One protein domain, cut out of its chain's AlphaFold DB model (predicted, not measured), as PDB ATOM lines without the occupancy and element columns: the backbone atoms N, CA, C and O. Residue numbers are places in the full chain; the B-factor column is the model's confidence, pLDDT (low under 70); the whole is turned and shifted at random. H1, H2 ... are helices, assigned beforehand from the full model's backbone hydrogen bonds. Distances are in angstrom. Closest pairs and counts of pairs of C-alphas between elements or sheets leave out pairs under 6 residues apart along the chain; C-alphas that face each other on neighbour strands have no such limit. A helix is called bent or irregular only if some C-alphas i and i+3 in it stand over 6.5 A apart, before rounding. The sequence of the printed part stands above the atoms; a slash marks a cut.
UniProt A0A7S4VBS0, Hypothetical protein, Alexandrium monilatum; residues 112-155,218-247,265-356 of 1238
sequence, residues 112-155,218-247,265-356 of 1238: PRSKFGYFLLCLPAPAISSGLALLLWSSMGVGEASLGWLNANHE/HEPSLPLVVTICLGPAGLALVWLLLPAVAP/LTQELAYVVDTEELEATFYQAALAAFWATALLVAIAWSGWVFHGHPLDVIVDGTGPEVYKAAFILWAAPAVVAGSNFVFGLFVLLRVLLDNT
ATOM      1  N   PRO A 112     343.047 334.401 231.851       57.66
ATOM      2  CA  PRO A 112     342.210 333.244 231.590       57.66
ATOM      3  C   PRO A 112     342.846 332.353 230.524       57.66
ATOM      4  O   PRO A 112     342.888 332.694 229.347       57.66
ATOM      5  N   ARG A 113     343.283 331.154 230.921       68.56
ATOM      6  CA  ARG A 113     343.836 330.141 230.002       68.56
ATOM      7  C   ARG A 113     342.819 329.594 228.986       68.56
ATOM      8  O   ARG A 113     343.193 328.826 228.110       68.56
ATOM      9  N   SER A 114     341.542 329.970 229.084       87.38
ATOM     10  CA  SER A 114     340.510 329.611 228.111       87.38
ATOM     11  C   SER A 114     340.314 330.714 227.065       87.38
ATOM     12  O   SER A 114     340.250 331.903 227.385       87.38
ATOM     13  N   LYS A 115     340.114 330.315 225.801       87.88
ATOM     14  CA  LYS A 115     339.805 331.243 224.693       87.88
ATOM     15  C   LYS A 115     338.584 332.126 224.991       87.88
ATOM     16  O   LYS A 115     338.538 333.282 224.582       87.88
ATOM     17  N   PHE A 116     337.623 331.592 225.749       91.75
ATOM     18  CA  PHE A 116     336.420 332.305 226.177       91.75
ATOM     19  C   PHE A 116     336.712 333.474 227.128       91.75
ATOM     20  O   PHE A 116     336.122 334.539 226.975       91.75
ATOM     21  N   GLY A 117     337.651 333.330 228.070       92.12
ATOM     22  CA  GLY A 117     338.016 334.441 228.952       92.12
ATOM     23  C   GLY A 117     338.778 335.549 228.220       92.12
ATOM     24  O   GLY A 117     338.530 336.724 228.478       92.12
ATOM     25  N   TYR A 118     339.620 335.205 227.236       92.38
ATOM     26  CA  TYR A 118     340.175 336.210 226.322       92.38
ATOM     27  C   TYR A 118     339.084 336.890 225.487       92.38
ATOM     28  O   TYR A 118     339.143 338.099 225.301       92.38
ATOM     29  N   PHE A 119     338.059 336.164 225.031       94.69
ATOM     30  CA  PHE A 119     336.920 336.766 224.328       94.69
ATOM     31  C   PHE A 119     336.170 337.764 225.223       94.69
ATOM     32  O   PHE A 119     335.948 338.893 224.796       94.69
ATOM     33  N   LEU A 120     335.870 337.405 226.477       94.38
ATOM     34  CA  LEU A 120     335.255 338.319 227.451       94.38
ATOM     35  C   LEU A 120     336.133 339.538 227.779       94.38
ATOM     36  O   LEU A 120     335.599 340.604 228.072       94.38
ATOM     37  N   LEU A 121     337.461 339.406 227.714       92.62
ATOM     38  CA  LEU A 121     338.404 340.508 227.923       92.62
ATOM     39  C   LEU A 121     338.544 341.417 226.687       92.62
ATOM     40  O   LEU A 121     338.730 342.624 226.829       92.62
ATOM     41  N   CYS A 122     338.432 340.857 225.481       93.88
ATOM     42  CA  CYS A 122     338.475 341.605 224.224       93.88
ATOM     43  C   CYS A 122     337.148 342.307 223.908       93.88
ATOM     44  O   CYS A 122     337.175 343.423 223.397       93.88
ATOM     45  N   LEU A 123     336.000 341.686 224.212       95.75
ATOM     46  CA  LEU A 123     334.653 342.156 223.853       95.75
ATOM     47  C   LEU A 123     334.338 343.612 224.263       95.75
ATOM     48  O   LEU A 123     333.757 344.318 223.437       95.75
ATOM     49  N   PRO A 124     334.743 344.123 225.445       95.00
ATOM     50  CA  PRO A 124     334.503 345.514 225.820       95.00
ATOM     51  C   PRO A 124     335.102 346.544 224.856       95.00
ATOM     52  O   PRO A 124     334.530 347.618 224.719       95.00
ATOM     53  N   ALA A 125     336.210 346.252 224.164       91.94
ATOM     54  CA  ALA A 125     336.843 347.221 223.265       91.94
ATOM     55  C   ALA A 125     335.952 347.598 222.055       91.94
ATOM     56  O   ALA A 125     335.585 348.773 221.956       91.94
ATOM     57  N   PRO A 126     335.534 346.660 221.174       94.00
ATOM     58  CA  PRO A 126     334.590 346.965 220.103       94.00
ATOM     59  C   PRO A 126     333.184 347.273 220.634       94.00
ATOM     60  O   PRO A 126     332.499 348.117 220.054       94.00
ATOM     61  N   ALA A 127     332.736 346.654 221.735       95.06
ATOM     62  CA  ALA A 127     331.398 346.903 222.272       95.06
ATOM     63  C   ALA A 127     331.239 348.337 222.806       95.06
ATOM     64  O   ALA A 127     330.231 348.979 222.517       95.06
ATOM     65  N   ILE A 128     332.234 348.881 223.520       93.69
ATOM     66  CA  ILE A 128     332.199 350.268 224.012       93.69
ATOM     67  C   ILE A 128     332.360 351.257 222.853       93.69
ATOM     68  O   ILE A 128     331.605 352.226 222.795       93.69
ATOM     69  N   SER A 129     333.273 351.024 221.900       92.00
ATOM     70  CA  SER A 129     333.418 351.924 220.744       92.00
ATOM     71  C   SER A 129     332.144 351.982 219.898       92.00
ATOM     72  O   SER A 129     331.721 353.058 219.486       92.00
ATOM     73  N   SER A 130     331.498 350.832 219.693       93.88
ATOM     74  CA  SER A 130     330.248 350.722 218.935       93.88
ATOM     75  C   SER A 130     329.059 351.287 219.707       93.88
ATOM     76  O   SER A 130     328.269 352.031 219.137       93.88
ATOM     77  N   GLY A 131     328.954 351.002 221.007       93.94
ATOM     78  CA  GLY A 131     327.914 351.553 221.877       93.94
ATOM     79  C   GLY A 131     327.979 353.077 221.968       93.94
ATOM     80  O   GLY A 131     326.949 353.732 221.848       93.94
ATOM     81  N   LEU A 132     329.180 353.654 222.085       91.50
ATOM     82  CA  LEU A 132     329.382 355.105 222.012       91.50
ATOM     83  C   LEU A 132     329.027 355.664 220.631       91.50
ATOM     84  O   LEU A 132     328.378 356.703 220.558       91.50
ATOM     85  N   ALA A 133     329.412 354.987 219.546       89.94
ATOM     86  CA  ALA A 133     329.099 355.447 218.196       89.94
ATOM     87  C   ALA A 133     327.584 355.446 217.907       89.94
ATOM     88  O   ALA A 133     327.071 356.402 217.331       89.94
ATOM     89  N   LEU A 134     326.857 354.420 218.363       91.69
ATOM     90  CA  LEU A 134     325.395 354.353 218.288       91.69
ATOM     91  C   LEU A 134     324.725 355.410 219.173       91.69
ATOM     92  O   LEU A 134     323.854 356.141 218.710       91.69
ATOM     93  N   LEU A 135     325.142 355.509 220.439       92.62
ATOM     94  CA  LEU A 135     324.539 356.418 221.411       92.62
ATOM     95  C   LEU A 135     324.728 357.887 221.014       92.62
ATOM     96  O   LEU A 135     323.812 358.681 221.197       92.62
ATOM     97  N   LEU A 136     325.901 358.252 220.489       89.25
ATOM     98  CA  LEU A 136     326.261 359.643 220.213       89.25
ATOM     99  C   LEU A 136     326.009 360.081 218.766       89.25
ATOM    100  O   LEU A 136     325.812 361.274 218.561       89.25
ATOM    101  N   TRP A 137     325.995 359.166 217.786       90.56
ATOM    102  CA  TRP A 137     325.906 359.498 216.350       90.56
ATOM    103  C   TRP A 137     324.803 358.751 215.599       90.56
ATOM    104  O   TRP A 137     324.858 358.691 214.375       90.56
ATOM    105  N   SER A 138     323.800 358.194 216.285       90.88
ATOM    106  CA  SER A 138     322.620 357.632 215.623       90.88
ATOM    107  C   SER A 138     321.303 358.166 216.181       90.88
ATOM    108  O   SER A 138     321.202 358.543 217.349       90.88
ATOM    109  N   SER A 139     320.276 358.137 215.331       88.75
ATOM    110  CA  SER A 139     318.857 358.270 215.679       88.75
ATOM    111  C   SER A 139     318.347 357.131 216.573       88.75
ATOM    112  O   SER A 139     317.305 357.268 217.201       88.75
ATOM    113  N   MET A 140     319.090 356.021 216.684       86.56
ATOM    114  CA  MET A 140     318.872 354.994 217.717       86.56
ATOM    115  C   MET A 140     319.319 355.438 219.127       86.56
ATOM    116  O   MET A 140     319.090 354.719 220.098       86.56
ATOM    117  N   GLY A 141     320.006 356.579 219.240       89.88
ATOM    118  CA  GLY A 141     320.537 357.139 220.481       89.88
ATOM    119  C   GLY A 141     320.158 358.610 220.654       89.88
ATOM    120  O   GLY A 141     319.069 359.037 220.287       89.88
ATOM    121  N   VAL A 142     321.074 359.410 221.200       90.69
ATOM    122  CA  VAL A 142     320.910 360.863 221.389       90.69
ATOM    123  C   VAL A 142     321.601 361.673 220.283       90.69
ATOM    124  O   VAL A 142     322.028 362.803 220.511       90.69
ATOM    125  N   GLY A 143     321.741 361.111 219.076       85.81
ATOM    126  CA  GLY A 143     322.553 361.696 218.005       85.81
ATOM    127  C   GLY A 143     322.118 363.088 217.542       85.81
ATOM    128  O   GLY A 143     322.964 363.953 217.311       85.81
ATOM    129  N   GLU A 144     320.812 363.347 217.494       86.94
ATOM    130  CA  GLU A 144     320.260 364.673 217.179       86.94
ATOM    131  C   GLU A 144     320.637 365.713 218.244       86.94
ATOM    132  O   GLU A 144     321.093 366.809 217.915       86.94
ATOM    133  N   ALA A 145     320.530 365.349 219.527       88.62
ATOM    134  CA  ALA A 145     320.917 366.211 220.640       88.62
ATOM    135  C   ALA A 145     322.439 366.446 220.681       88.62
ATOM    136  O   ALA A 145     322.877 367.568 220.942       88.62
ATOM    137  N   SER A 146     323.246 365.426 220.364       84.31
ATOM    138  CA  SER A 146     324.705 365.531 220.252       84.31
ATOM    139  C   SER A 146     325.120 366.510 219.150       84.31
ATOM    140  O   SER A 146     325.890 367.437 219.408       84.31
ATOM    141  N   LEU A 147     324.577 366.362 217.935       80.50
ATOM    142  CA  LEU A 147     324.855 367.278 216.823       80.50
ATOM    143  C   LEU A 147     324.297 368.685 217.089       80.50
ATOM    144  O   LEU A 147     324.981 369.670 216.813       80.50
ATOM    145  N   GLY A 148     323.108 368.806 217.684       83.75
ATOM    146  CA  GLY A 148     322.533 370.087 218.104       83.75
ATOM    147  C   GLY A 148     323.420 370.831 219.109       83.75
ATOM    148  O   GLY A 148     323.714 372.013 218.923       83.75
ATOM    149  N   TRP A 149     323.924 370.130 220.129       84.50
ATOM    150  CA  TRP A 149     324.831 370.695 221.133       84.50
ATOM    151  C   TRP A 149     326.182 371.125 220.539       84.50
ATOM    152  O   TRP A 149     326.681 372.207 220.864       84.50
ATOM    153  N   LEU A 150     326.752 370.330 219.627       79.00
ATOM    154  CA  LEU A 150     327.995 370.665 218.919       79.00
ATOM    155  C   LEU A 150     327.824 371.867 217.976       79.00
ATOM    156  O   LEU A 150     328.696 372.733 217.909       79.00
ATOM    157  N   ASN A 151     326.678 371.969 217.300       75.56
ATOM    158  CA  ASN A 151     326.346 373.101 216.436       75.56
ATOM    159  C   ASN A 151     326.131 374.408 217.216       75.56
ATOM    160  O   ASN A 151     326.477 375.479 216.709       75.56
ATOM    161  N   ALA A 152     325.595 374.333 218.440       79.69
ATOM    162  CA  ALA A 152     325.313 375.498 219.278       79.69
ATOM    163  C   ALA A 152     326.578 376.153 219.870       79.69
ATOM    164  O   ALA A 152     326.720 377.374 219.831       79.69
ATOM    165  N   ASN A 153     327.528 375.366 220.390       70.69
ATOM    166  CA  ASN A 153     328.665 375.862 221.191       70.69
ATOM    167  C   ASN A 153     329.883 376.319 220.351       70.69
ATOM    168  O   ASN A 153     331.043 376.167 220.737       70.69
ATOM    169  N   HIS A 154     329.627 376.850 219.158       61.72
ATOM    170  CA  HIS A 154     330.580 376.830 218.050       61.72
ATOM    171  C   HIS A 154     331.412 378.124 217.890       61.72
ATOM    172  O   HIS A 154     331.376 378.798 216.851       61.72
ATOM    173  N   GLU A 155     332.206 378.486 218.902       66.31
ATOM    174  CA  GLU A 155     333.179 379.581 218.766       66.31
ATOM    175  C   GLU A 155     334.375 379.211 217.867       66.31
ATOM    176  O   GLU A 155     335.039 378.188 218.036       66.31
ATOM    177  N   HIS A 218     331.455 370.962 210.615       76.62
ATOM    178  CA  HIS A 218     332.082 371.030 209.296       76.62
ATOM    179  C   HIS A 218     332.106 369.662 208.610       76.62
ATOM    180  O   HIS A 218     331.861 369.596 207.412       76.62
ATOM    181  N   GLU A 219     332.349 368.584 209.362       80.06
ATOM    182  CA  GLU A 219     332.293 367.203 208.864       80.06
ATOM    183  C   GLU A 219     331.552 366.300 209.874       80.06
ATOM    184  O   GLU A 219     332.188 365.720 210.762       80.06
ATOM    185  N   PRO A 220     330.212 366.168 209.780       79.50
ATOM    186  CA  PRO A 220     329.401 365.415 210.751       79.50
ATOM    187  C   PRO A 220     329.680 363.906 210.774       79.50
ATOM    188  O   PRO A 220     329.315 363.224 211.730       79.50
ATOM    189  N   SER A 221     330.370 363.376 209.765       82.25
ATOM    190  CA  SER A 221     330.881 362.003 209.721       82.25
ATOM    191  C   SER A 221     332.172 361.794 210.524       82.25
ATOM    192  O   SER A 221     332.455 360.662 210.923       82.25
ATOM    193  N   LEU A 222     332.954 362.841 210.817       82.50
ATOM    194  CA  LEU A 222     334.241 362.694 211.507       82.50
ATOM    195  C   LEU A 222     334.119 362.138 212.948       82.50
ATOM    196  O   LEU A 222     334.894 361.236 213.277       82.50
ATOM    197  N   PRO A 223     333.158 362.564 213.799       84.56
ATOM    198  CA  PRO A 223     332.950 361.967 215.125       84.56
ATOM    199  C   PRO A 223     332.624 360.467 215.077       84.56
ATOM    200  O   PRO A 223     333.139 359.688 215.883       84.56
ATOM    201  N   LEU A 224     331.806 360.053 214.104       86.50
ATOM    202  CA  LEU A 224     331.440 358.656 213.868       86.50
ATOM    203  C   LEU A 224     332.676 357.833 213.478       86.50
ATOM    204  O   LEU A 224     333.001 356.844 214.132       86.50
ATOM    205  N   VAL A 225     333.418 358.287 212.467       85.12
ATOM    206  CA  VAL A 225     334.642 357.626 211.986       85.12
ATOM    207  C   VAL A 225     335.711 357.535 213.088       85.12
ATOM    208  O   VAL A 225     336.378 356.508 213.230       85.12
ATOM    209  N   VAL A 226     335.846 358.564 213.928       83.19
ATOM    210  CA  VAL A 226     336.814 358.581 215.037       83.19
ATOM    211  C   VAL A 226     336.371 357.722 216.228       83.19
ATOM    212  O   VAL A 226     337.211 357.040 216.815       83.19
ATOM    213  N   THR A 227     335.077 357.663 216.564       84.56
ATOM    214  CA  THR A 227     334.588 356.728 217.599       84.56
ATOM    215  C   THR A 227     334.692 355.269 217.156       84.56
ATOM    216  O   THR A 227     335.070 354.424 217.962       84.56
ATOM    217  N   ILE A 228     334.505 354.974 215.868       86.44
ATOM    218  CA  ILE A 228     334.781 353.656 215.271       86.44
ATOM    219  C   ILE A 228     336.251 353.233 215.457       86.44
ATOM    220  O   ILE A 228     336.524 352.083 215.808       86.44
ATOM    221  N   CYS A 229     337.208 354.159 215.314       85.00
ATOM    222  CA  CYS A 229     338.639 353.881 215.519       85.00
ATOM    223  C   CYS A 229     339.007 353.482 216.959       85.00
ATOM    224  O   CYS A 229     340.079 352.911 217.184       85.00
ATOM    225  N   LEU A 230     338.134 353.740 217.940       86.31
ATOM    226  CA  LEU A 230     338.357 353.323 219.326       86.31
ATOM    227  C   LEU A 230     338.312 351.799 219.503       86.31
ATOM    228  O   LEU A 230     338.890 351.313 220.468       86.31
ATOM    229  N   GLY A 231     337.705 351.038 218.585       87.75
ATOM    230  CA  GLY A 231     337.681 349.571 218.655       87.75
ATOM    231  C   GLY A 231     339.091 348.964 218.551       87.75
ATOM    232  O   GLY A 231     339.565 348.358 219.514       87.75
ATOM    233  N   PRO A 232     339.816 349.162 217.430       85.00
ATOM    234  CA  PRO A 232     341.201 348.702 217.283       85.00
ATOM    235  C   PRO A 232     342.172 349.318 218.299       85.00
ATOM    236  O   PRO A 232     343.034 348.615 218.827       85.00
ATOM    237  N   ALA A 233     342.024 350.611 218.617       82.19
ATOM    238  CA  ALA A 233     342.853 351.274 219.625       82.19
ATOM    239  C   ALA A 233     342.600 350.715 221.038       82.19
ATOM    240  O   ALA A 233     343.543 350.516 221.804       82.19
ATOM    241  N   GLY A 234     341.344 350.403 221.361       85.88
ATOM    242  CA  GLY A 234     340.928 349.743 222.593       85.88
ATOM    243  C   GLY A 234     341.452 348.314 222.688       85.88
ATOM    244  O   GLY A 234     341.963 347.936 223.736       85.88
ATOM    245  N   LEU A 235     341.430 347.541 221.597       86.94
ATOM    246  CA  LEU A 235     342.019 346.200 221.572       86.94
ATOM    247  C   LEU A 235     343.539 346.249 221.801       86.94
ATOM    248  O   LEU A 235     344.071 345.484 222.606       86.94
ATOM    249  N   ALA A 236     344.237 347.178 221.141       82.94
ATOM    250  CA  ALA A 236     345.658 347.404 221.380       82.94
ATOM    251  C   ALA A 236     345.922 347.816 222.838       82.94
ATOM    252  O   ALA A 236     346.871 347.331 223.452       82.94
ATOM    253  N   LEU A 237     345.063 348.655 223.429       81.00
ATOM    254  CA  LEU A 237     345.145 349.022 224.841       81.00
ATOM    255  C   LEU A 237     344.900 347.818 225.767       81.00
ATOM    256  O   LEU A 237     345.646 347.662 226.726       81.00
ATOM    257  N   VAL A 238     343.942 346.934 225.471       86.31
ATOM    258  CA  VAL A 238     343.732 345.676 226.213       86.31
ATOM    259  C   VAL A 238     344.978 344.790 226.142       86.31
ATOM    260  O   VAL A 238     345.423 344.306 227.177       86.31
ATOM    261  N   TRP A 239     345.615 344.653 224.975       85.19
ATOM    262  CA  TRP A 239     346.892 343.933 224.829       85.19
ATOM    263  C   TRP A 239     348.045 344.561 225.638       85.19
ATOM    264  O   TRP A 239     348.911 343.858 226.152       85.19
ATOM    265  N   LEU A 240     348.049 345.888 225.794       78.31
ATOM    266  CA  LEU A 240     349.051 346.643 226.560       78.31
ATOM    267  C   LEU A 240     348.767 346.721 228.074       78.31
ATOM    268  O   LEU A 240     349.676 347.048 228.847       78.31
ATOM    269  N   LEU A 241     347.515 346.491 228.483       78.69
ATOM    270  CA  LEU A 241     347.046 346.489 229.874       78.69
ATOM    271  C   LEU A 241     346.925 345.084 230.464       78.69
ATOM    272  O   LEU A 241     347.018 344.963 231.686       78.69
ATOM    273  N   LEU A 242     346.776 344.047 229.629       81.75
ATOM    274  CA  LEU A 242     347.045 342.652 229.979       81.75
ATOM    275  C   LEU A 242     348.384 342.629 230.731       81.75
ATOM    276  O   LEU A 242     349.413 342.957 230.133       81.75
ATOM    277  N   PRO A 243     348.383 342.373 232.055       62.28
ATOM    278  CA  PRO A 243     349.498 342.734 232.921       62.28
ATOM    279  C   PRO A 243     350.683 341.855 232.557       62.28
ATOM    280  O   PRO A 243     350.682 340.677 232.893       62.28
ATOM    281  N   ALA A 244     351.621 342.446 231.804       52.97
ATOM    282  CA  ALA A 244     352.463 341.745 230.841       52.97
ATOM    283  C   ALA A 244     352.835 340.333 231.295       52.97
ATOM    284  O   ALA A 244     353.750 340.161 232.104       52.97
ATOM    285  N   VAL A 245     352.136 339.339 230.733       51.38
ATOM    286  CA  VAL A 245     352.418 337.915 230.937       51.38
ATOM    287  C   VAL A 245     353.642 337.556 230.098       51.38
ATOM    288  O   VAL A 245     353.613 336.700 229.224       51.38
ATOM    289  N   ALA A 246     354.751 338.241 230.383       45.94
ATOM    290  CA  ALA A 246     356.043 337.598 230.359       45.94
ATOM    291  C   ALA A 246     355.893 336.358 231.253       45.94
ATOM    292  O   ALA A 246     355.583 336.539 232.440       45.94
ATOM    293  N   PRO A 247     356.057 335.132 230.719       47.44
ATOM    294  CA  PRO A 247     356.138 333.924 231.527       47.44
ATOM    295  C   PRO A 247     357.050 334.214 232.714       47.44
ATOM    296  O   PRO A 247     358.200 334.605 232.498       47.44
ATOM    297  N   LEU A 265     369.025 326.987 225.605       65.12
ATOM    298  CA  LEU A 265     368.431 327.174 224.284       65.12
ATOM    299  C   LEU A 265     367.016 326.575 224.172       65.12
ATOM    300  O   LEU A 265     366.129 327.196 223.590       65.12
ATOM    301  N   THR A 266     366.757 325.413 224.789       66.38
ATOM    302  CA  THR A 266     365.394 324.858 224.880       66.38
ATOM    303  C   THR A 266     364.466 325.680 225.773       66.38
ATOM    304  O   THR A 266     363.267 325.718 225.506       66.38
ATOM    305  N   GLN A 267     364.993 326.366 226.795       72.31
ATOM    306  CA  GLN A 267     364.197 327.232 227.668       72.31
ATOM    307  C   GLN A 267     363.767 328.522 226.948       72.31
ATOM    308  O   GLN A 267     362.597 328.895 227.025       72.31
ATOM    309  N   GLU A 268     364.671 329.159 226.196       71.62
ATOM    310  CA  GLU A 268     364.336 330.302 225.331       71.62
ATOM    311  C   GLU A 268     363.358 329.898 224.210       71.62
ATOM    312  O   GLU A 268     362.398 330.615 223.931       71.62
ATOM    313  N   LEU A 269     363.526 328.713 223.605       66.56
ATOM    314  CA  LEU A 269     362.602 328.228 222.573       66.56
ATOM    315  C   LEU A 269     361.192 327.955 223.130       66.56
ATOM    316  O   LEU A 269     360.208 328.302 222.479       66.56
ATOM    317  N   ALA A 270     361.084 327.366 224.326       71.56
ATOM    318  CA  ALA A 270     359.800 327.166 225.000       71.56
ATOM    319  C   ALA A 270     359.126 328.506 225.342       71.56
ATOM    320  O   ALA A 270     357.944 328.680 225.061       71.56
ATOM    321  N   TYR A 271     359.891 329.479 225.850       75.19
ATOM    322  CA  TYR A 271     359.407 330.838 226.108       75.19
ATOM    323  C   TYR A 271     358.811 331.492 224.849       75.19
ATOM    324  O   TYR A 271     357.737 332.089 224.915       75.19
ATOM    325  N   VAL A 272     359.475 331.364 223.692       70.00
ATOM    326  CA  VAL A 272     358.963 331.906 222.421       70.00
ATOM    327  C   VAL A 272     357.651 331.225 222.025       70.00
ATOM    328  O   VAL A 272     356.675 331.928 221.765       70.00
ATOM    329  N   VAL A 273     357.589 329.889 222.055       75.38
ATOM    330  CA  VAL A 273     356.378 329.121 221.701       75.38
ATOM    331  C   VAL A 273     355.191 329.468 222.608       75.38
ATOM    332  O   VAL A 273     354.106 329.740 222.094       75.38
ATOM    333  N   ASP A 274     355.397 329.558 223.926       78.25
ATOM    334  CA  ASP A 274     354.359 329.971 224.880       78.25
ATOM    335  C   ASP A 274     353.812 331.375 224.551       78.25
ATOM    336  O   ASP A 274     352.608 331.618 224.651       78.25
ATOM    337  N   THR A 275     354.673 332.312 224.126       78.19
ATOM    338  CA  THR A 275     354.230 333.661 223.724       78.19
ATOM    339  C   THR A 275     353.529 333.701 222.363       78.19
ATOM    340  O   THR A 275     352.623 334.517 222.185       78.19
ATOM    341  N   GLU A 276     353.886 332.817 221.425       79.38
ATOM    342  CA  GLU A 276     353.204 332.675 220.130       79.38
ATOM    343  C   GLU A 276     351.786 332.094 220.308       79.38
ATOM    344  O   GLU A 276     350.831 332.646 219.763       79.38
ATOM    345  N   GLU A 277     351.595 331.058 221.137       83.56
ATOM    346  CA  GLU A 277     350.253 330.513 221.420       83.56
ATOM    347  C   GLU A 277     349.353 331.522 222.165       83.56
ATOM    348  O   GLU A 277     348.136 331.580 221.929       83.56
ATOM    349  N   LEU A 278     349.949 332.369 223.013       85.75
ATOM    350  CA  LEU A 278     349.259 333.461 223.702       85.75
ATOM    351  C   LEU A 278     348.798 334.561 222.730       85.75
ATOM    352  O   LEU A 278     347.637 334.973 222.792       85.75
ATOM    353  N   GLU A 279     349.669 335.011 221.813       86.19
ATOM    354  CA  GLU A 279     349.305 335.959 220.747       86.19
ATOM    355  C   GLU A 279     348.198 335.375 219.853       86.19
ATOM    356  O   GLU A 279     347.147 336.002 219.691       86.19
ATOM    357  N   ALA A 280     348.363 334.146 219.356       87.25
ATOM    358  CA  ALA A 280     347.381 333.483 218.500       87.25
ATOM    359  C   ALA A 280     346.005 333.350 219.177       87.25
ATOM    360  O   ALA A 280     344.969 333.613 218.556       87.25
ATOM    361  N   THR A 281     345.976 332.984 220.463       90.19
ATOM    362  CA  THR A 281     344.736 332.862 221.245       90.19
ATOM    363  C   THR A 281     344.067 334.218 221.475       90.19
ATOM    364  O   THR A 281     342.846 334.328 221.322       90.19
ATOM    365  N   PHE A 282     344.843 335.263 221.771       92.06
ATOM    366  CA  PHE A 282     344.333 336.626 221.914       92.06
ATOM    367  C   PHE A 282     343.718 337.151 220.609       92.06
ATOM    368  O   PHE A 282     342.599 337.668 220.624       92.06
ATOM    369  N   TYR A 283     344.383 336.968 219.462       91.50
ATOM    370  CA  TYR A 283     343.841 337.414 218.175       91.50
ATOM    371  C   TYR A 283     342.608 336.600 217.739       91.50
ATOM    372  O   TYR A 283     341.667 337.178 217.197       91.50
ATOM    373  N   GLN A 284     342.528 335.298 218.043       92.38
ATOM    374  CA  GLN A 284     341.302 334.508 217.826       92.38
ATOM    375  C   GLN A 284     340.120 335.024 218.666       92.38
ATOM    376  O   GLN A 284     339.003 335.146 218.162       92.38
ATOM    377  N   ALA A 285     340.363 335.382 219.928       94.00
ATOM    378  CA  ALA A 285     339.362 335.998 220.795       94.00
ATOM    379  C   ALA A 285     338.939 337.402 220.321       94.00
ATOM    380  O   ALA A 285     337.755 337.736 220.347       94.00
ATOM    381  N   ALA A 286     339.891 338.209 219.848       93.31
ATOM    382  CA  ALA A 286     339.640 339.534 219.290       93.31
ATOM    383  C   ALA A 286     338.804 339.487 217.998       93.31
ATOM    384  O   ALA A 286     337.893 340.296 217.827       93.31
ATOM    385  N   LEU A 287     339.068 338.515 217.117       94.75
ATOM    386  CA  LEU A 287     338.269 338.252 215.917       94.75
ATOM    387  C   LEU A 287     336.805 337.972 216.281       94.75
ATOM    388  O   LEU A 287     335.896 338.616 215.756       94.75
ATOM    389  N   ALA A 288     336.586 337.055 217.229       95.12
ATOM    390  CA  ALA A 288     335.252 336.721 217.716       95.12
ATOM    391  C   ALA A 288     334.552 337.931 218.367       95.12
ATOM    392  O   ALA A 288     333.365 338.140 218.132       95.12
ATOM    393  N   ALA A 289     335.274 338.765 219.124       95.75
ATOM    394  CA  ALA A 289     334.744 339.993 219.721       95.75
ATOM    395  C   ALA A 289     334.269 341.018 218.671       95.75
ATOM    396  O   ALA A 289     333.163 341.558 218.788       95.75
ATOM    397  N   PHE A 290     335.070 341.262 217.627       95.25
ATOM    398  CA  PHE A 290     334.699 342.145 216.518       95.25
ATOM    399  C   PHE A 290     333.485 341.620 215.744       95.25
ATOM    400  O   PHE A 290     332.536 342.371 215.525       95.25
ATOM    401  N   TRP A 291     333.465 340.337 215.372       96.75
ATOM    402  CA  TRP A 291     332.341 339.752 214.631       96.75
ATOM    403  C   TRP A 291     331.057 339.650 215.463       96.75
ATOM    404  O   TRP A 291     329.987 339.962 214.945       96.75
ATOM    405  N   ALA A 292     331.140 339.309 216.754       96.12
ATOM    406  CA  ALA A 292     329.981 339.330 217.647       96.12
ATOM    407  C   ALA A 292     329.388 340.744 217.759       96.12
ATOM    408  O   ALA A 292     328.175 340.914 217.668       96.12
ATOM    409  N   THR A 293     330.239 341.768 217.878       95.50
ATOM    410  CA  THR A 293     329.789 343.166 217.924       95.50
ATOM    411  C   THR A 293     329.185 343.601 216.586       95.50
ATOM    412  O   THR A 293     328.111 344.198 216.574       95.50
ATOM    413  N   ALA A 294     329.810 343.257 215.454       95.31
ATOM    414  CA  ALA A 294     329.278 343.544 214.121       95.31
ATOM    415  C   ALA A 294     327.872 342.949 213.918       95.31
ATOM    416  O   ALA A 294     326.969 343.655 213.473       95.31
ATOM    417  N   LEU A 295     327.675 341.679 214.294       95.69
ATOM    418  CA  LEU A 295     326.387 340.990 214.192       95.69
ATOM    419  C   LEU A 295     325.332 341.597 215.124       95.69
ATOM    420  O   LEU A 295     324.218 341.853 214.676       95.69
ATOM    421  N   LEU A 296     325.670 341.881 216.385       95.62
ATOM    422  CA  LEU A 296     324.737 342.501 217.336       95.62
ATOM    423  C   LEU A 296     324.263 343.880 216.855       95.62
ATOM    424  O   LEU A 296     323.066 344.160 216.898       95.62
ATOM    425  N   VAL A 297     325.173 344.716 216.342       94.81
ATOM    426  CA  VAL A 297     324.818 346.032 215.787       94.81
ATOM    427  C   VAL A 297     323.993 345.891 214.502       94.81
ATOM    428  O   VAL A 297     322.991 346.588 214.354       94.81
ATOM    429  N   ALA A 298     324.346 344.966 213.602       91.88
ATOM    430  CA  ALA A 298     323.589 344.716 212.375       91.88
ATOM    431  C   ALA A 298     322.163 344.211 212.651       91.88
ATOM    432  O   ALA A 298     321.224 344.653 211.991       91.88
ATOM    433  N   ILE A 299     321.981 343.331 213.643       94.19
ATOM    434  CA  ILE A 299     320.665 342.821 214.062       94.19
ATOM    435  C   ILE A 299     319.834 343.947 214.687       94.19
ATOM    436  O   ILE A 299     318.679 344.129 214.304       94.19
ATOM    437  N   ALA A 300     320.419 344.739 215.593       92.81
ATOM    438  CA  ALA A 300     319.732 345.863 216.230       92.81
ATOM    439  C   ALA A 300     319.299 346.932 215.210       92.81
ATOM    440  O   ALA A 300     318.157 347.387 215.243       92.81
ATOM    441  N   TRP A 301     320.179 347.282 214.266       92.62
ATOM    442  CA  TRP A 301     319.866 348.196 213.166       92.62
ATOM    443  C   TRP A 301     318.788 347.643 212.232       92.62
ATOM    444  O   TRP A 301     317.831 348.350 211.936       92.62
ATOM    445  N   SER A 302     318.897 346.376 211.812       87.44
ATOM    446  CA  SER A 302     317.886 345.747 210.949       87.44
ATOM    447  C   SER A 302     316.515 345.758 211.622       87.44
ATOM    448  O   SER A 302     315.534 346.167 211.013       87.44
ATOM    449  N   GLY A 303     316.452 345.381 212.906       91.81
ATOM    450  CA  GLY A 303     315.226 345.447 213.698       91.81
ATOM    451  C   GLY A 303     314.637 346.858 213.738       91.81
ATOM    452  O   GLY A 303     313.448 347.016 213.475       91.81
ATOM    453  N   TRP A 304     315.462 347.877 213.990       89.94
ATOM    454  CA  TRP A 304     315.039 349.282 214.010       89.94
ATOM    455  C   TRP A 304     314.524 349.780 212.648       89.94
ATOM    456  O   TRP A 304     313.462 350.398 212.591       89.94
ATOM    457  N   VAL A 305     315.208 349.449 211.545       85.50
ATOM    458  CA  VAL A 305     314.768 349.794 210.181       85.50
ATOM    459  C   VAL A 305     313.432 349.121 209.839       85.50
ATOM    460  O   VAL A 305     312.540 349.777 209.302       85.50
ATOM    461  N   PHE A 306     313.251 347.841 210.186       87.50
ATOM    462  CA  PHE A 306     312.002 347.116 209.921       87.50
ATOM    463  C   PHE A 306     310.817 347.553 210.803       87.50
ATOM    464  O   PHE A 306     309.676 347.316 210.417       87.50
ATOM    465  N   HIS A 307     311.042 348.227 211.939       89.25
ATOM    466  CA  HIS A 307     309.973 348.709 212.834       89.25
ATOM    467  C   HIS A 307     309.328 350.043 212.406       89.25
ATOM    468  O   HIS A 307     308.655 350.689 213.206       89.25
ATOM    469  N   GLY A 308     309.484 350.456 211.145       72.69
ATOM    470  CA  GLY A 308     308.778 351.629 210.620       72.69
ATOM    471  C   GLY A 308     309.473 352.964 210.888       72.69
ATOM    472  O   GLY A 308     308.801 353.985 211.008       72.69
ATOM    473  N   HIS A 309     310.810 352.979 210.896       72.50
ATOM    474  CA  HIS A 309     311.614 354.201 210.758       72.50
ATOM    475  C   HIS A 309     312.225 354.317 209.340       72.50
ATOM    476  O   HIS A 309     313.454 354.273 209.190       72.50
ATOM    477  N   PRO A 310     311.409 354.431 208.265       70.19
ATOM    478  CA  PRO A 310     311.938 354.689 206.935       70.19
ATOM    479  C   PRO A 310     312.576 356.080 206.905       70.19
ATOM    480  O   PRO A 310     312.058 357.031 207.491       70.19
ATOM    481  N   LEU A 311     313.690 356.199 206.178       71.12
ATOM    482  CA  LEU A 311     314.431 357.453 206.025       71.12
ATOM    483  C   LEU A 311     313.521 358.605 205.558       71.12
ATOM    484  O   LEU A 311     313.718 359.742 205.967       71.12
ATOM    485  N   ASP A 312     312.524 358.291 204.726       68.00
ATOM    486  CA  ASP A 312     311.627 359.237 204.056       68.00
ATOM    487  C   ASP A 312     310.895 360.193 205.019       68.00
ATOM    488  O   ASP A 312     310.791 361.379 204.723       68.00
ATOM    489  N   VAL A 313     310.504 359.736 206.216       63.44
ATOM    490  CA  VAL A 313     309.782 360.556 207.221       63.44
ATOM    491  C   VAL A 313     310.621 361.729 207.762       63.44
ATOM    492  O   VAL A 313     310.072 362.685 208.301       63.44
ATOM    493  N   ILE A 314     311.949 361.687 207.608       63.44
ATOM    494  CA  ILE A 314     312.883 362.717 208.105       63.44
ATOM    495  C   ILE A 314     313.250 363.733 206.995       63.44
ATOM    496  O   ILE A 314     313.936 364.725 207.242       63.44
ATOM    497  N   VAL A 315     312.838 363.488 205.746       62.41
ATOM    498  CA  VAL A 315     313.366 364.193 204.563       62.41
ATOM    499  C   VAL A 315     312.534 365.413 204.166       62.41
ATOM    500  O   VAL A 315     313.101 366.392 203.673       62.41
ATOM    501  N   ASP A 316     311.223 365.392 204.394       61.75
ATOM    502  CA  ASP A 316     310.320 366.414 203.863       61.75
ATOM    503  C   ASP A 316     310.518 367.791 204.522       61.75
ATOM    504  O   ASP A 316     310.314 367.992 205.719       61.75
ATOM    505  N   GLY A 317     310.914 368.771 203.704       62.91
ATOM    506  CA  GLY A 317     310.976 370.190 204.069       62.91
ATOM    507  C   GLY A 317     312.274 370.686 204.723       62.91
ATOM    508  O   GLY A 317     312.370 371.880 205.008       62.91
ATOM    509  N   THR A 318     313.287 369.839 204.944       68.12
ATOM    510  CA  THR A 318     314.547 370.272 205.587       68.12
ATOM    511  C   THR A 318     315.669 370.591 204.588       68.12
ATOM    512  O   THR A 318     315.784 369.994 203.519       68.12
ATOM    513  N   GLY A 319     316.511 371.580 204.919       80.12
ATOM    514  CA  GLY A 319     317.617 372.011 204.052       80.12
ATOM    515  C   GLY A 319     318.718 370.947 203.892       80.12
ATOM    516  O   GLY A 319     318.858 370.073 204.751       80.12
ATOM    517  N   PRO A 320     319.564 371.027 202.846       75.06
ATOM    518  CA  PRO A 320     320.495 369.953 202.484       75.06
ATOM    519  C   PRO A 320     321.478 369.564 203.599       75.06
ATOM    520  O   PRO A 320     321.821 368.392 203.713       75.06
ATOM    521  N   GLU A 321     321.895 370.491 204.466       77.69
ATOM    522  CA  GLU A 321     322.752 370.165 205.620       77.69
ATOM    523  C   GLU A 321     322.029 369.342 206.703       77.69
ATOM    524  O   GLU A 321     322.647 368.500 207.356       77.69
ATOM    525  N   VAL A 322     320.715 369.531 206.867       80.44
ATOM    526  CA  VAL A 322     319.890 368.732 207.788       80.44
ATOM    527  C   VAL A 322     319.696 367.329 207.220       80.44
ATOM    528  O   VAL A 322     319.909 366.357 207.938       80.44
ATOM    529  N   TYR A 323     319.428 367.211 205.914       79.81
ATOM    530  CA  TYR A 323     319.389 365.921 205.216       79.81
ATOM    531  C   TYR A 323     320.701 365.131 205.376       79.81
ATOM    532  O   TYR A 323     320.670 363.931 205.652       79.81
ATOM    533  N   LYS A 324     321.866 365.793 205.262       78.31
ATOM    534  CA  LYS A 324     323.179 365.165 205.518       78.31
ATOM    535  C   LYS A 324     323.276 364.618 206.940       78.31
ATOM    536  O   LYS A 324     323.655 363.462 207.114       78.31
ATOM    537  N   ALA A 325     322.933 365.432 207.939       80.56
ATOM    538  CA  ALA A 325     322.963 365.024 209.340       80.56
ATOM    539  C   ALA A 325     322.017 363.838 209.601       80.56
ATOM    540  O   ALA A 325     322.462 362.811 210.108       80.56
ATOM    541  N   ALA A 326     320.755 363.934 209.174       82.56
ATOM    542  CA  ALA A 326     319.752 362.879 209.309       82.56
ATOM    543  C   ALA A 326     320.190 361.559 208.653       82.56
ATOM    544  O   ALA A 326     320.097 360.498 209.271       82.56
ATOM    545  N   PHE A 327     320.742 361.610 207.434       82.12
ATOM    546  CA  PHE A 327     321.256 360.415 206.766       82.12
ATOM    547  C   PHE A 327     322.431 359.782 207.525       82.12
ATOM    548  O   PHE A 327     322.475 358.562 207.665       82.12
ATOM    549  N   ILE A 328     323.368 360.584 208.045       81.56
ATOM    550  CA  ILE A 328     324.495 360.075 208.843       81.56
ATOM    551  C   ILE A 328     323.984 359.413 210.131       81.56
ATOM    552  O   ILE A 328     324.422 358.309 210.446       81.56
ATOM    553  N   LEU A 329     323.009 360.018 210.819       84.44
ATOM    554  CA  LEU A 329     322.380 359.446 212.016       84.44
ATOM    555  C   LEU A 329     321.663 358.109 211.736       84.44
ATOM    556  O   LEU A 329     321.753 357.175 212.540       84.44
ATOM    557  N   TRP A 330     320.990 357.995 210.590       88.38
ATOM    558  CA  TRP A 330     320.311 356.773 210.147       88.38
ATOM    559  C   TRP A 330     321.297 355.674 209.700       88.38
ATOM    560  O   TRP A 330     321.092 354.490 209.980       88.38
ATOM    561  N   ALA A 331     322.389 356.053 209.027       86.19
ATOM    562  CA  ALA A 331     323.385 355.132 208.472       86.19
ATOM    563  C   ALA A 331     324.466 354.696 209.480       86.19
ATOM    564  O   ALA A 331     325.093 353.650 209.286       86.19
ATOM    565  N   ALA A 332     324.693 355.463 210.552       88.00
ATOM    566  CA  ALA A 332     325.736 355.206 211.545       88.00
ATOM    567  C   ALA A 332     325.777 353.759 212.079       88.00
ATOM    568  O   ALA A 332     326.876 353.206 212.139       88.00
ATOM    569  N   PRO A 333     324.653 353.085 212.400       90.19
ATOM    570  CA  PRO A 333     324.692 351.703 212.878       90.19
ATOM    571  C   PRO A 333     325.228 350.717 211.829       90.19
ATOM    572  O   PRO A 333     326.073 349.880 212.146       90.19
ATOM    573  N   ALA A 334     324.812 350.849 210.565       86.62
ATOM    574  CA  ALA A 334     325.321 350.027 209.466       86.62
ATOM    575  C   ALA A 334     326.818 350.280 209.215       86.62
ATOM    576  O   ALA A 334     327.590 349.337 209.026       86.62
ATOM    577  N   VAL A 335     327.248 351.545 209.291       86.62
ATOM    578  CA  VAL A 335     328.662 351.940 209.191       86.62
ATOM    579  C   VAL A 335     329.487 351.334 210.336       86.62
ATOM    580  O   VAL A 335     330.562 350.784 210.089       86.62
ATOM    581  N   VAL A 336     328.985 351.350 211.575       90.06
ATOM    582  CA  VAL A 336     329.628 350.722 212.745       90.06
ATOM    583  C   VAL A 336     329.703 349.198 212.595       90.06
ATOM    584  O   VAL A 336     330.762 348.614 212.840       90.06
ATOM    585  N   ALA A 337     328.629 348.536 212.157       90.44
ATOM    586  CA  ALA A 337     328.621 347.091 211.924       90.44
ATOM    587  C   ALA A 337     329.643 346.681 210.846       90.44
ATOM    588  O   ALA A 337     330.491 345.819 211.094       90.44
ATOM    589  N   GLY A 338     329.630 347.356 209.691       86.88
ATOM    590  CA  GLY A 338     330.591 347.133 208.608       86.88
ATOM    591  C   GLY A 338     332.039 347.397 209.034       86.88
ATOM    592  O   GLY A 338     332.930 346.618 208.702       86.88
ATOM    593  N   SER A 339     332.276 348.428 209.849       89.12
ATOM    594  CA  SER A 339     333.607 348.736 210.390       89.12
ATOM    595  C   SER A 339     334.145 347.631 211.295       89.12
ATOM    596  O   SER A 339     335.283 347.197 211.127       89.12
ATOM    597  N   ASN A 340     333.324 347.123 212.220       91.50
ATOM    598  CA  ASN A 340     333.709 345.994 213.067       91.50
ATOM    599  C   ASN A 340     333.967 344.724 212.242       91.50
ATOM    600  O   ASN A 340     334.893 343.978 212.551       91.50
ATOM    601  N   PHE A 341     333.209 344.491 211.165       92.12
ATOM    602  CA  PHE A 341     333.467 343.379 210.249       92.12
ATOM    603  C   PHE A 341     334.821 343.524 209.529       92.12
ATOM    604  O   PHE A 341     335.606 342.576 209.521       92.12
ATOM    605  N   VAL A 342     335.143 344.716 209.006       86.25
ATOM    606  CA  VAL A 342     336.434 345.028 208.359       86.25
ATOM    607  C   VAL A 342     337.610 344.898 209.333       86.25
ATOM    608  O   VAL A 342     338.607 344.256 209.003       86.25
ATOM    609  N   PHE A 343     337.496 345.414 210.560       89.19
ATOM    610  CA  PHE A 343     338.520 345.204 211.590       89.19
ATOM    611  C   PHE A 343     338.644 343.725 211.986       89.19
ATOM    612  O   PHE A 343     339.759 343.237 212.176       89.19
ATOM    613  N   GLY A 344     337.535 342.981 212.006       90.44
ATOM    614  CA  GLY A 344     337.535 341.524 212.107       90.44
ATOM    615  C   GLY A 344     338.348 340.861 210.990       90.44
ATOM    616  O   GLY A 344     339.197 340.027 211.281       90.44
ATOM    617  N   LEU A 345     338.190 341.274 209.726       87.75
ATOM    618  CA  LEU A 345     339.005 340.761 208.612       87.75
ATOM    619  C   LEU A 345     340.505 341.069 208.778       87.75
ATOM    620  O   LEU A 345     341.338 340.228 208.437       87.75
ATOM    621  N   PHE A 346     340.873 342.224 209.345       87.50
ATOM    622  CA  PHE A 346     342.275 342.526 209.662       87.50
ATOM    623  C   PHE A 346     342.805 341.587 210.761       87.50
ATOM    624  O   PHE A 346     343.869 340.989 210.610       87.50
ATOM    625  N   VAL A 347     342.046 341.366 211.840       88.31
ATOM    626  CA  VAL A 347     342.442 340.419 212.898       88.31
ATOM    627  C   VAL A 347     342.491 338.973 212.379       88.31
ATOM    628  O   VAL A 347     343.423 338.243 212.712       88.31
ATOM    629  N   LEU A 348     341.573 338.567 211.495       88.94
ATOM    630  CA  LEU A 348     341.623 337.275 210.802       88.94
ATOM    631  C   LEU A 348     342.919 337.128 209.994       88.94
ATOM    632  O   LEU A 348     343.562 336.082 210.073       88.94
ATOM    633  N   LEU A 349     343.359 338.178 209.291       84.81
ATOM    634  CA  LEU A 349     344.662 338.176 208.624       84.81
ATOM    635  C   LEU A 349     345.803 337.965 209.637       84.81
ATOM    636  O   LEU A 349     346.662 337.127 209.378       84.81
ATOM    637  N   ARG A 350     345.791 338.603 210.823       85.56
ATOM    638  CA  ARG A 350     346.788 338.343 211.893       85.56
ATOM    639  C   ARG A 350     346.773 336.890 212.388       85.56
ATOM    640  O   ARG A 350     347.851 336.358 212.649       85.56
ATOM    641  N   VAL A 351     345.609 336.242 212.475       86.88
ATOM    642  CA  VAL A 351     345.480 334.823 212.869       86.88
ATOM    643  C   VAL A 351     346.006 333.880 211.777       86.88
ATOM    644  O   VAL A 351     346.746 332.945 212.076       86.88
ATOM    645  N   LEU A 352     345.684 334.132 210.504       82.44
ATOM    646  CA  LEU A 352     346.197 333.350 209.365       82.44
ATOM    647  C   LEU A 352     347.720 333.518 209.188       82.44
ATOM    648  O   LEU A 352     348.419 332.568 208.822       82.44
ATOM    649  N   LEU A 353     348.231 334.712 209.502       79.06
ATOM    650  CA  LEU A 353     349.655 335.025 209.616       79.06
ATOM    651  C   LEU A 353     350.335 334.203 210.723       79.06
ATOM    652  O   LEU A 353     351.327 333.532 210.450       79.06
ATOM    653  N   ASP A 354     349.802 334.197 211.948       81.19
ATOM    654  CA  ASP A 354     350.401 333.467 213.083       81.19
ATOM    655  C   ASP A 354     350.436 331.951 212.859       81.19
ATOM    656  O   ASP A 354     351.471 331.313 213.050       81.19
ATOM    657  N   ASN A 355     349.350 331.392 212.314       79.19
ATOM    658  CA  ASN A 355     349.283 329.995 211.872       79.19
ATOM    659  C   ASN A 355     350.317 329.652 210.773       79.19
ATOM    660  O   ASN A 355     350.525 328.480 210.459       79.19
ATOM    661  N   THR A 356     350.957 330.650 210.156       70.88
ATOM    662  CA  THR A 356     352.105 330.468 209.258       70.88
ATOM    663  C   THR A 356     353.432 330.644 210.002       70.88
ATOM    664  O   THR A 356     354.341 329.836 209.808       70.88
TER     665      THR A 356
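What this domain is: This is residues 112 to 155, 218 to 247 and 265 to 356 of the 1238 residues of the protein "Hypothetical protein" of Alexandrium monilatum (UniProt A0A7S4VBS0). A long, loose bundle of helices is built along H6, with H8b running back beside it and H2 and H5 completing an up-and-down bundle of four, in which each runs against the one before it in the chain. H1 crosses H6 at a steep tilt, H4 packs on H2, H8a turns away from H8b at the bend of H8, with H7 packing on it, and residues 265 to 270 of H6 stick out. The printed part has 166 residues, with eight named helices, H1 to H8 in chain order, and no named strand; the class is all helix. The whole is loose, with a radius of gyration of the C-alphas of 19.8 A, and elongated, spanning 74 by 39 by 24 A.

Where its parts are: Find C-alpha 265 at (368.431, 327.174, 224.284); from there H6, residues 265 to 306, runs 61.5 A to C-alpha 306 at (312.002, 347.116, 209.921). Next come H7, residues 311 to 314, and H8, residues 320 to 356. By its hydrogen bonds H8 was assigned as one helix, but it is bent: C-alphas 330 and 333 are 7.2 A apart. Its arms are H8a, residues 320 to 330, 15.2 A long, and H8b, residues 333 to 356, 34.9 A long, ending at C-alpha 356 at (352.105, 330.468, 209.258). Earlier in the chain look for H1, residues 115 to 122; H2, residues 124 to 137, 19.0 A long; H3, residues 143 to 152; H4, residues 222 to 228; and H5, residues 230 to 241, 15.3 A long.

How they stand to each other: Start at Ala 294 and Ala 337, whose C-alphas, 4.2 A apart, are the closest of H6 and H8b; these touch at a shallow tilt of 21 degrees, opposite ways. H2, the hub, touches five helices. With residues 126 to 130 alone it touches H6, closest at the C-alphas of Ala 127 and Thr 293, 6.0 A. With residues 125 to 130 alone it touches H5, closest at the C-alphas of Pro 126 and Gly 231, 4.3 A. H2 and H3 touch only at the corner, closest at the C-alphas of Trp 137 and Gly 143, 4.3 A. H8a and H8b stand at a steep tilt of 53 degrees. In H1 to H6, H8a and H8b every O i to N i+4 pair is within hydrogen-bond range; H7 is too short for such a pair.

The domain as a whole: The C-alphas farthest apart, of Leu 265 and Gly 317, are 74.6 A apart. Two cuts leave out residues 156 to 217, with a gap of 12.8 A between C-alphas 155 and 218, and residues 248 to 264, with 15.8 A between C-alphas 247 and 265. The links printed whole are tight. The mean pLDDT of the printed part is 83.4, and 19 residues are under 70, among them 243 to 247 and 312 to 318.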